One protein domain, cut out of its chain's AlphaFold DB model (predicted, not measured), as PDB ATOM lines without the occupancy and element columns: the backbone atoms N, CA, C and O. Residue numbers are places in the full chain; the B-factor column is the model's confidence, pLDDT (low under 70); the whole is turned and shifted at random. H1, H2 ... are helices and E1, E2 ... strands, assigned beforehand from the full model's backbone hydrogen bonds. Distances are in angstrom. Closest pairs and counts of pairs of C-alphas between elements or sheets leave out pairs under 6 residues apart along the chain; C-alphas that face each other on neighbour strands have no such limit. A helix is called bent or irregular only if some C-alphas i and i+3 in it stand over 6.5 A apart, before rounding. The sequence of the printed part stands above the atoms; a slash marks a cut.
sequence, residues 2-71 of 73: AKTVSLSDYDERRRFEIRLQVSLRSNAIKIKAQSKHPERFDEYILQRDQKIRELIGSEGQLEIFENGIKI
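Overview. This is residues 2 to 71 of the 73 residues of an uncharacterized protein of Thermoplasmatales archaeon (UniProt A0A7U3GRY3). A small three-stranded sheet packs on one part of a long helical hairpin, H1 and H2, whose connecting turn, residues 33 to 37, lies at the end away from the sheet. The hairpin makes the long axis, and both helices are on one face of the sheet, in two layers. The printed part has 70 residues with the order E1, H1, H2, E2, E3; the mixed sheet runs E1, E2, E3, and the class is mixed, helices and strands. The whole is compact, with a radius of gyration of the C-alphas of 12.7 A, yet elongated, spanning 39 by 22 by 21 A.

Arrangement. E2, residues 62 to 66, is the inner strand. E1, residues 3 to 6, is its parallel neighbour, with N 5 and O 63 2.9 A apart, within hydrogen-bond range. E3, residues 69 to 71, forms an antiparallel hairpin with E2, with N 66 and O 69 at 2.9 A. H1, residues 12 to 32, and H2, residues 38 to 56, are on the sheet. They touch, closest at the C-alphas of Lys 32 and Pro 38, 4.7 A, and form a hairpin with a shallow tilt of 17 degrees, opposite ways. E1, H1 H2, E2 form a strand-helix-strand unit, two parallel strands joined through helices, with a right-handed crossover. Every O i to N i+4 pair is within hydrogen-bond range in H1, and 12 of 15 in H2.

Along the chain. E1 begins at C-alpha 3 (220.128, 413.896, 435.839). H1 is 29.9 A long, H2 27.5 A and E2 13.5 A. H2 is only just irregular: C-alphas 40 and 43 are 6.8 A apart. E3 ends at C-alpha 71 (215.811, 408.314, 424.008).

Size, cuts and confidence. The two C-alphas farthest apart, those of Asp 9 and Lys 36, are 39.4 A apart. The printed part has no cut, its four links are tight, and no printed residue is under 70 in pLDDT.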
ATOM      1  N   ALA A   2     223.989 416.459 434.371       76.94
ATOM      2  CA  ALA A   2     222.661 416.053 433.918       76.94
ATOM      3  C   ALA A   2     222.116 414.932 434.815       76.94
ATOM      4  O   ALA A   2     222.866 414.049 435.230       76.94
ATOM      5  N   LYS A   3     220.823 414.983 435.149       84.88
ATOM      6  CA  LYS A   3     220.128 413.896 435.839       84.88
ATOM      7  C   LYS A   3     219.873 412.795 434.814       84.88
ATOM      8  O   LYS A   3     219.116 413.002 433.872       84.88
ATOM      9  N   THR A   4     220.488 411.638 435.006       90.12
ATOM     10  CA  THR A   4     220.259 410.460 434.167       90.12
ATOM     11  C   THR A   4     219.175 409.595 434.792       90.12
ATOM     12  O   THR A   4     219.217 409.315 435.990       90.12
ATOM     13  N   VAL A   5     218.191 409.189 433.992       90.50
ATOM     14  CA  VAL A   5     217.039 408.410 434.451       90.50
ATOM     15  C   VAL A   5     216.826 407.209 433.538       90.50
ATOM     16  O   VAL A   5     216.788 407.362 432.315       90.50
ATOM     17  N   SER A   6     216.647 406.022 434.123       91.88
ATOM     18  CA  SER A   6     216.236 404.833 433.378       91.88
ATOM     19  C   SER A   6     214.724 404.643 433.463       91.88
ATOM     20  O   SER A   6     214.130 404.666 434.540       91.88
ATOM     21  N   LEU A   7     214.070 404.416 432.324       90.44
ATOM     22  CA  LEU A   7     212.627 404.159 432.278       90.44
ATOM     23  C   LEU A   7     212.203 402.851 432.953       90.44
ATOM     24  O   LEU A   7     211.035 402.704 433.325       90.44
ATOM     25  N   SER A   8     213.140 401.915 433.121       89.19
ATOM     26  CA  SER A   8     212.934 400.677 433.878       89.19
ATOM     27  C   SER A   8     212.521 400.926 435.327       89.19
ATOM     28  O   SER A   8     211.863 400.070 435.911       89.19
ATOM     29  N   ASP A   9     212.874 402.091 435.872       89.38
ATOM     30  CA  ASP A   9     212.735 402.409 437.295       89.38
ATOM     31  C   ASP A   9     211.324 402.918 437.641       89.38
ATOM     32  O   ASP A   9     210.985 403.085 438.811       89.38
ATOM     33  N   TYR A  10     210.488 403.157 436.626       90.75
ATOM     34  CA  TYR A  10     209.098 403.575 436.780       90.75
ATOM     35  C   TYR A  10     208.118 402.423 436.553       90.75
ATOM     36  O   TYR A  10     208.392 401.484 435.795       90.75
ATOM     37  N   ASP A  11     206.935 402.546 437.158       94.12
ATOM     38  CA  ASP A  11     205.786 401.689 436.879       94.12
ATOM     39  C   ASP A  11     205.356 401.779 435.405       94.12
ATOM     40  O   ASP A  11     205.675 402.734 434.692       94.12
ATOM     41  N   GLU A  12     204.628 400.767 434.935       93.81
ATOM     42  CA  GLU A  12     204.246 400.634 433.526       93.81
ATOM     43  C   GLU A  12     203.479 401.851 432.997       93.81
ATOM     44  O   GLU A  12     203.764 402.331 431.898       93.81
ATOM     45  N   ARG A  13     202.544 402.389 433.788       94.75
ATOM     46  CA  ARG A  13     201.734 403.536 433.378       94.75
ATOM     47  C   ARG A  13     202.614 404.764 433.193       94.75
ATOM     48  O   ARG A  13     202.575 405.399 432.139       94.75
ATOM     49  N   ARG A  14     203.440 405.085 434.187       93.56
ATOM     50  CA  ARG A  14     204.334 406.245 434.124       93.56
ATOM     51  C   ARG A  14     205.382 406.090 433.025       93.56
ATOM     52  O   ARG A  14     205.660 407.045 432.301       93.56
ATOM     53  N   ARG A  15     205.904 404.877 432.832       94.69
ATOM     54  CA  ARG A  15     206.804 404.536 431.724       94.69
ATOM     55  C   ARG A  15     206.153 404.802 430.372       94.69
ATOM     56  O   ARG A  15     206.758 405.457 429.526       94.69
ATOM     57  N   PHE A  16     204.926 404.324 430.174       95.31
ATOM     58  CA  PHE A  16     204.168 404.552 428.949       95.31
ATOM     59  C   PHE A  16     203.955 406.048 428.689       95.31
ATOM     60  O   PHE A  16     204.242 406.525 427.590       95.31
ATOM     61  N   GLU A  17     203.520 406.803 429.702       96.19
ATOM     62  CA  GLU A  17     203.301 408.247 429.584       96.19
ATOM     63  C   GLU A  17     204.586 408.992 429.187       96.19
ATOM     64  O   GLU A  17     204.550 409.821 428.274       96.19
ATOM     65  N   ILE A  18     205.737 408.660 429.788       95.19
ATOM     66  CA  ILE A  18     207.022 409.275 429.424       95.19
ATOM     67  C   ILE A  18     207.407 408.919 427.979       95.19
ATOM     68  O   ILE A  18     207.735 409.815 427.198       95.19
ATOM     69  N   ARG A  19     207.315 407.640 427.582       95.62
ATOM     70  CA  ARG A  19     207.617 407.203 426.202       95.62
ATOM     71  C   ARG A  19     206.739 407.898 425.175       95.62
ATOM     72  O   ARG A  19     207.233 408.284 424.113       95.62
ATOM     73  N   LEU A  20     205.459 408.083 425.491       96.69
ATOM     74  CA  LEU A  20     204.525 408.804 424.640       96.69
ATOM     75  C   LEU A  20     204.998 410.246 424.425       96.69
ATOM     76  O   LEU A  20     205.137 410.669 423.280       96.69
ATOM     77  N   GLN A  21     205.308 410.983 425.497       97.25
ATOM     78  CA  GLN A  21     205.771 412.370 425.364       97.25
ATOM     79  C   GLN A  21     207.105 412.474 424.609       97.25
ATOM     80  O   GLN A  21     207.245 413.335 423.738       97.25
ATOM     81  N   VAL A  22     208.058 411.572 424.874       96.50
ATOM     82  CA  VAL A  22     209.343 411.511 424.153       96.50
ATOM     83  C   VAL A  22     209.123 411.247 422.660       96.50
ATOM     84  O   VAL A  22     209.723 411.916 421.816       96.50
ATOM     85  N   SER A  23     208.221 410.324 422.319       96.56
ATOM     86  CA  SER A  23     207.895 409.990 420.927       96.56
ATOM     87  C   SER A  23     207.232 411.163 420.204       96.56
ATOM     88  O   SER A  23     207.631 411.503 419.091       96.56
ATOM     89  N   LEU A  24     206.271 411.835 420.849       97.00
ATOM     90  CA  LEU A  24     205.613 413.030 420.311       97.00
ATOM     91  C   LEU A  24     206.616 414.155 420.043       97.00
ATOM     92  O   LEU A  24     206.606 414.748 418.965       97.00
ATOM     93  N   ARG A  25     207.526 414.402 420.991       97.06
ATOM     94  CA  ARG A  25     208.607 415.375 420.834       97.06
ATOM     95  C   ARG A  25     209.525 415.019 419.664       97.06
ATOM     96  O   ARG A  25     209.786 415.864 418.813       97.06
ATOM     97  N   SER A  26     210.008 413.776 419.610       95.94
ATOM     98  CA  SER A  26     210.908 413.309 418.546       95.94
ATOM     99  C   SER A  26     210.262 413.444 417.167       95.94
ATOM    100  O   SER A  26     210.883 413.948 416.230       95.94
ATOM    101  N   ASN A  27     208.987 413.073 417.052       96.19
ATOM    102  CA  ASN A  27     208.227 413.215 415.817       96.19
ATOM    103  C   ASN A  27     208.053 414.684 415.425       96.19
ATOM    104  O   ASN A  27     208.294 415.027 414.270       96.19
ATOM    105  N   ALA A  28     207.711 415.563 416.370       96.31
ATOM    106  CA  ALA A  28     207.602 416.993 416.103       96.31
ATOM    107  C   ALA A  28     208.926 417.594 415.609       96.31
ATOM    108  O   ALA A  28     208.914 418.358 414.650       96.31
ATOM    109  N   ILE A  29     210.068 417.200 416.182       95.94
ATOM    110  CA  ILE A  29     211.399 417.629 415.716       95.94
ATOM    111  C   ILE A  29     211.666 417.145 414.284       95.94
ATOM    112  O   ILE A  29     212.128 417.921 413.447       95.94
ATOM    113  N   LYS A  30     211.353 415.879 413.979       96.06
ATOM    114  CA  LYS A  30     211.528 415.318 412.627       96.06
ATOM    115  C   LYS A  30     210.660 416.037 411.594       96.06
ATOM    116  O   LYS A  30     211.152 416.375 410.524       96.06
ATOM    117  N   ILE A  31     209.393 416.301 411.923       95.56
ATOM    118  CA  ILE A  31     208.468 417.031 411.045       95.56
ATOM    119  C   ILE A  31     208.930 418.483 410.885       95.56
ATOM    120  O   ILE A  31     208.979 418.983 409.763       95.56
ATOM    121  N   LYS A  32     209.335 419.144 411.979       95.94
ATOM    122  CA  LYS A  32     209.887 420.504 411.964       95.94
ATOM    123  C   LYS A  32     211.032 420.628 410.959       95.94
ATOM    124  O   LYS A  32     211.037 421.578 410.185       95.94
ATOM    125  N   ALA A  33     211.954 419.664 410.932       95.56
ATOM    126  CA  ALA A  33     213.108 419.672 410.030       95.56
ATOM    127  C   ALA A  33     212.738 419.653 408.532       95.56
ATOM    128  O   ALA A  33     213.562 420.018 407.699       95.56
ATOM    129  N   GLN A  34     211.516 419.238 408.189       95.75
ATOM    130  CA  GLN A  34     211.015 419.146 406.813       95.75
ATOM    131  C   GLN A  34     209.875 420.140 406.527       95.75
ATOM    132  O   GLN A  34     209.337 420.179 405.421       95.75
ATOM    133  N   SER A  35     209.470 420.930 407.524       94.69
ATOM    134  CA  SER A  35     208.332 421.839 407.427       94.69
ATOM    135  C   SER A  35     208.701 423.133 406.702       94.69
ATOM    136  O   SER A  35     209.791 423.671 406.875       94.69
ATOM    137  N   LYS A  36     207.739 423.698 405.961       95.69
ATOM    138  CA  LYS A  36     207.832 425.071 405.421       95.69
ATOM    139  C   LYS A  36     207.697 426.150 406.504       95.69
ATOM    140  O   LYS A  36     208.087 427.287 406.274       95.69
ATOM    141  N   HIS A  37     207.131 425.782 407.654       93.75
ATOM    142  CA  HIS A  37     206.874 426.643 408.813       93.75
ATOM    143  C   HIS A  37     207.376 425.949 410.092       93.75
ATOM    144  O   HIS A  37     206.570 425.403 410.857       93.75
ATOM    145  N   PRO A  38     208.699 425.820 410.279       91.94
ATOM    146  CA  PRO A  38     209.289 425.104 411.410       91.94
ATOM    147  C   PRO A  38     208.992 425.751 412.775       91.94
ATOM    148  O   PRO A  38     208.891 425.047 413.777       91.94
ATOM    149  N   GLU A  39     208.805 427.066 412.822       93.56
ATOM    150  CA  GLU A  39     208.528 427.850 414.031       93.56
ATOM    151  C   GLU A  39     207.242 427.416 414.750       93.56
ATOM    152  O   GLU A  39     207.151 427.471 415.974       93.56
ATOM    153  N   ARG A  40     206.259 426.888 414.009       91.62
ATOM    154  CA  ARG A  40     204.983 426.414 414.577       91.62
ATOM    155  C   ARG A  40     205.138 425.202 415.495       91.62
ATOM    156  O   ARG A  40     204.221 424.879 416.242       91.62
ATOM    157  N   PHE A  41     206.273 424.512 415.422       95.50
ATOM    158  CA  PHE A  41     206.544 423.319 416.221       95.50
ATOM    159  C   PHE A  41     207.282 423.641 417.520       95.50
ATOM    160  O   PHE A  41     207.316 422.786 418.402       95.50
ATOM    161  N   ASP A  42     207.850 424.843 417.661       94.38
ATOM    162  CA  ASP A  42     208.681 425.200 418.815       94.38
ATOM    163  C   ASP A  42     207.898 425.181 420.120       94.38
ATOM    164  O   ASP A  42     208.321 424.542 421.084       94.38
ATOM    165  N   GLU A  43     206.715 425.793 420.128       95.38
ATOM    166  CA  GLU A  43     205.845 425.784 421.302       95.38
ATOM    167  C   GLU A  43     205.415 424.357 421.665       95.38
ATOM    168  O   GLU A  43     205.486 423.952 422.823       95.38
ATOM    169  N   TYR A  44     205.035 423.549 420.671       95.44
ATOM    170  CA  TYR A  44     204.631 422.167 420.906       95.44
ATOM    171  C   TYR A  44     205.773 421.322 421.489       95.44
ATOM    172  O   TYR A  44     205.566 420.595 422.464       95.44
ATOM    173  N   ILE A  45     206.980 421.432 420.923       96.75
ATOM    174  CA  ILE A  45     208.183 420.745 421.410       96.75
ATOM    175  C   ILE A  45     208.478 421.174 422.851       96.75
ATOM    176  O   ILE A  45     208.677 420.307 423.704       96.75
ATOM    177  N   LEU A  46     208.415 422.477 423.141       95.38
ATOM    178  CA  LEU A  46     208.625 423.022 424.482       95.38
ATOM    179  C   LEU A  46     207.603 422.477 425.489       95.38
ATOM    180  O   LEU A  46     207.978 422.055 426.582       95.38
ATOM    181  N   GLN A  47     206.325 422.414 425.115       95.88
ATOM    182  CA  GLN A  47     205.281 421.832 425.960       95.88
ATOM    183  C   GLN A  47     205.529 420.339 426.231       95.88
ATOM    184  O   GLN A  47     205.266 419.858 427.335       95.88
ATOM    185  N   ARG A  48     206.038 419.578 425.246       96.62
ATOM    186  CA  ARG A  48     206.403 418.166 425.465       96.62
ATOM    187  C   ARG A  48     207.595 418.047 426.412       96.62
ATOM    188  O   ARG A  48     207.566 417.202 427.303       96.62
ATOM    189  N   ASP A  49     208.598 418.911 426.262       95.00
ATOM    190  CA  ASP A  49     209.765 418.975 427.149       95.00
ATOM    191  C   ASP A  49     209.378 419.271 428.600       95.00
ATOM    192  O   ASP A  49     209.817 418.572 429.516       95.00
ATOM    193  N   GLN A  50     208.502 420.251 428.818       94.69
ATOM    194  CA  GLN A  50     207.958 420.551 430.145       94.69
ATOM    195  C   GLN A  50     207.201 419.353 430.717       94.69
ATOM    196  O   GLN A  50     207.432 418.971 431.863       94.69
ATOM    197  N   LYS A  51     206.368 418.684 429.908       95.62
ATOM    198  CA  LYS A  51     205.602 417.537 430.398       95.62
ATOM    199  C   LYS A  51     206.488 416.361 430.809       95.62
ATOM    200  O   LYS A  51     206.221 415.719 431.821       95.62
ATOM    201  N   ILE A  52     207.548 416.089 430.051       95.00
ATOM    202  CA  ILE A  52     208.543 415.057 430.384       95.00
ATOM    203  C   ILE A  52     209.222 415.379 431.723       95.00
ATOM    204  O   ILE A  52     209.358 414.503 432.577       95.00
ATOM    205  N   ARG A  53     209.597 416.645 431.931       93.38
ATOM    206  CA  ARG A  53     210.221 417.134 433.169       93.38
ATOM    207  C   ARG A  53     209.305 417.010 434.381       93.38
ATOM    208  O   ARG A  53     209.755 416.528 435.419       93.38
ATOM    209  N   GLU A  54     208.029 417.364 434.240       93.56
ATOM    210  CA  GLU A  54     207.004 417.161 435.275       93.56
ATOM    211  C   GLU A  54     206.855 415.679 435.634       93.56
ATOM    212  O   GLU A  54     206.884 415.315 436.808       93.56
ATOM    213  N   LEU A  55     206.748 414.807 434.623       92.50
ATOM    214  CA  LEU A  55     206.600 413.364 434.825       92.50
ATOM    215  C   LEU A  55     207.807 412.743 435.534       92.50
ATOM    216  O   LEU A  55     207.647 411.739 436.225       92.50
ATOM    217  N   ILE A  56     208.999 413.323 435.399       91.31
ATOM    218  CA  ILE A  56     210.237 412.829 436.023       91.31
ATOM    219  C   ILE A  56     210.569 413.556 437.337       91.31
ATOM    220  O   ILE A  56     211.352 413.046 438.145       91.31
ATOM    221  N   GLY A  57     209.977 414.725 437.582       90.19
ATOM    222  CA  GLY A  57     210.344 415.600 438.695       90.19
ATOM    223  C   GLY A  57     211.784 416.098 438.551       90.19
ATOM    224  O   GLY A  57     212.628 415.841 439.412       90.19
ATOM    225  N   SER A  58     212.114 416.717 437.414       86.62
ATOM    226  CA  SER A  58     213.441 417.301 437.181       86.62
ATOM    227  C   SER A  58     213.359 418.660 436.501       86.62
ATOM    228  O   SER A  58     212.776 418.791 435.432       86.62
ATOM    229  N   GLU A  59     214.011 419.657 437.095       79.56
ATOM    230  CA  GLU A  59     214.074 421.024 436.562       79.56
ATOM    231  C   GLU A  59     215.384 421.301 435.795       79.56
ATOM    232  O   GLU A  59     215.482 422.276 435.055       79.56
ATOM    233  N   GLY A  60     216.385 420.419 435.913       82.50
ATOM    234  CA  GLY A  60     217.725 420.583 435.336       82.50
ATOM    235  C   GLY A  60     217.935 419.889 433.987       82.50
ATOM    236  O   GLY A  60     216.992 419.463 433.325       82.50
ATOM    237  N   GLN A  61     219.190 419.764 433.550       85.94
ATOM    238  CA  GLN A  61     219.528 418.893 432.415       85.94
ATOM    239  C   GLN A  61     219.098 417.453 432.728       85.94
ATOM    240  O   GLN A  61     219.353 416.974 433.833       85.94
ATOM    241  N   LEU A  62     218.441 416.789 431.780       90.88
ATOM    242  CA  LEU A  62     217.788 415.499 431.978       90.88
ATOM    243  C   LEU A  62     218.094 414.592 430.795       90.88
ATOM    244  O   LEU A  62     217.799 414.956 429.670       90.88
ATOM    245  N   GLU A  63     218.590 413.391 431.057       93.25
ATOM    246  CA  GLU A  63     218.784 412.364 430.038       93.25
ATOM    247  C   GLU A  63     217.945 411.140 430.391       93.25
ATOM    248  O   GLU A  63     217.983 410.664 431.528       93.25
ATOM    249  N   ILE A  64     217.199 410.615 429.418       93.06
ATOM    250  CA  ILE A  64     216.349 409.434 429.625       93.06
ATOM    251  C   ILE A  64     216.877 408.280 428.790       93.06
ATOM    252  O   ILE A  64     217.080 408.419 427.579       93.06
ATOM    253  N   PHE A  65     217.040 407.134 429.444       94.19
ATOM    254  CA  PHE A  65     217.459 405.883 428.836       94.19
ATOM    255  C   PHE A  65     216.344 404.838 428.912       94.19
ATOM    256  O   PHE A  65     215.643 404.712 429.916       94.19
ATOM    257  N   GLU A  66     216.201 404.056 427.848       89.81
ATOM    258  CA  GLU A  66     215.350 402.872 427.791       89.81
ATOM    259  C   GLU A  66     216.188 401.707 427.259       89.81
ATOM    260  O   GLU A  66     216.748 401.796 426.169       89.81
ATOM    261  N   ASN A  67     216.313 400.625 428.036       88.38
ATOM    262  CA  ASN A  67     217.119 399.445 427.679       88.38
ATOM    263  C   ASN A  67     218.569 399.785 427.272       88.38
ATOM    264  O   ASN A  67     219.112 399.217 426.328       88.38
ATOM    265  N   GLY A  68     219.185 400.755 427.956       88.06
ATOM    266  CA  GLY A  68     220.543 401.228 427.659       88.06
ATOM    267  C   GLY A  68     220.652 402.197 426.474       88.06
ATOM    268  O   GLY A  68     221.740 402.697 426.202       88.06
ATOM    269  N   ILE A  69     219.548 402.516 425.794       91.25
ATOM    270  CA  ILE A  69     219.513 403.456 424.667       91.25
ATOM    271  C   ILE A  69     219.028 404.818 425.156       91.25
ATOM    272  O   ILE A  69     217.969 404.920 425.774       91.25
ATOM    273  N   LYS A  70     219.770 405.883 424.841       92.19
ATOM    274  CA  LYS A  70     219.347 407.261 425.117       92.19
ATOM    275  C   LYS A  70     218.192 407.646 424.189       92.19
ATOM    276  O   LYS A  70     218.373 407.717 422.975       92.19
ATOM    277  N   ILE A  71     217.021 407.925 424.757       92.56
ATOM    278  CA  ILE A  71     215.811 408.314 424.008       92.56
ATOM    279  C   ILE A  71     215.475 409.804 424.142       92.56
ATOM    280  O   ILE A  71     214.719 410.342 423.334       92.56
TER     281      ILE A  71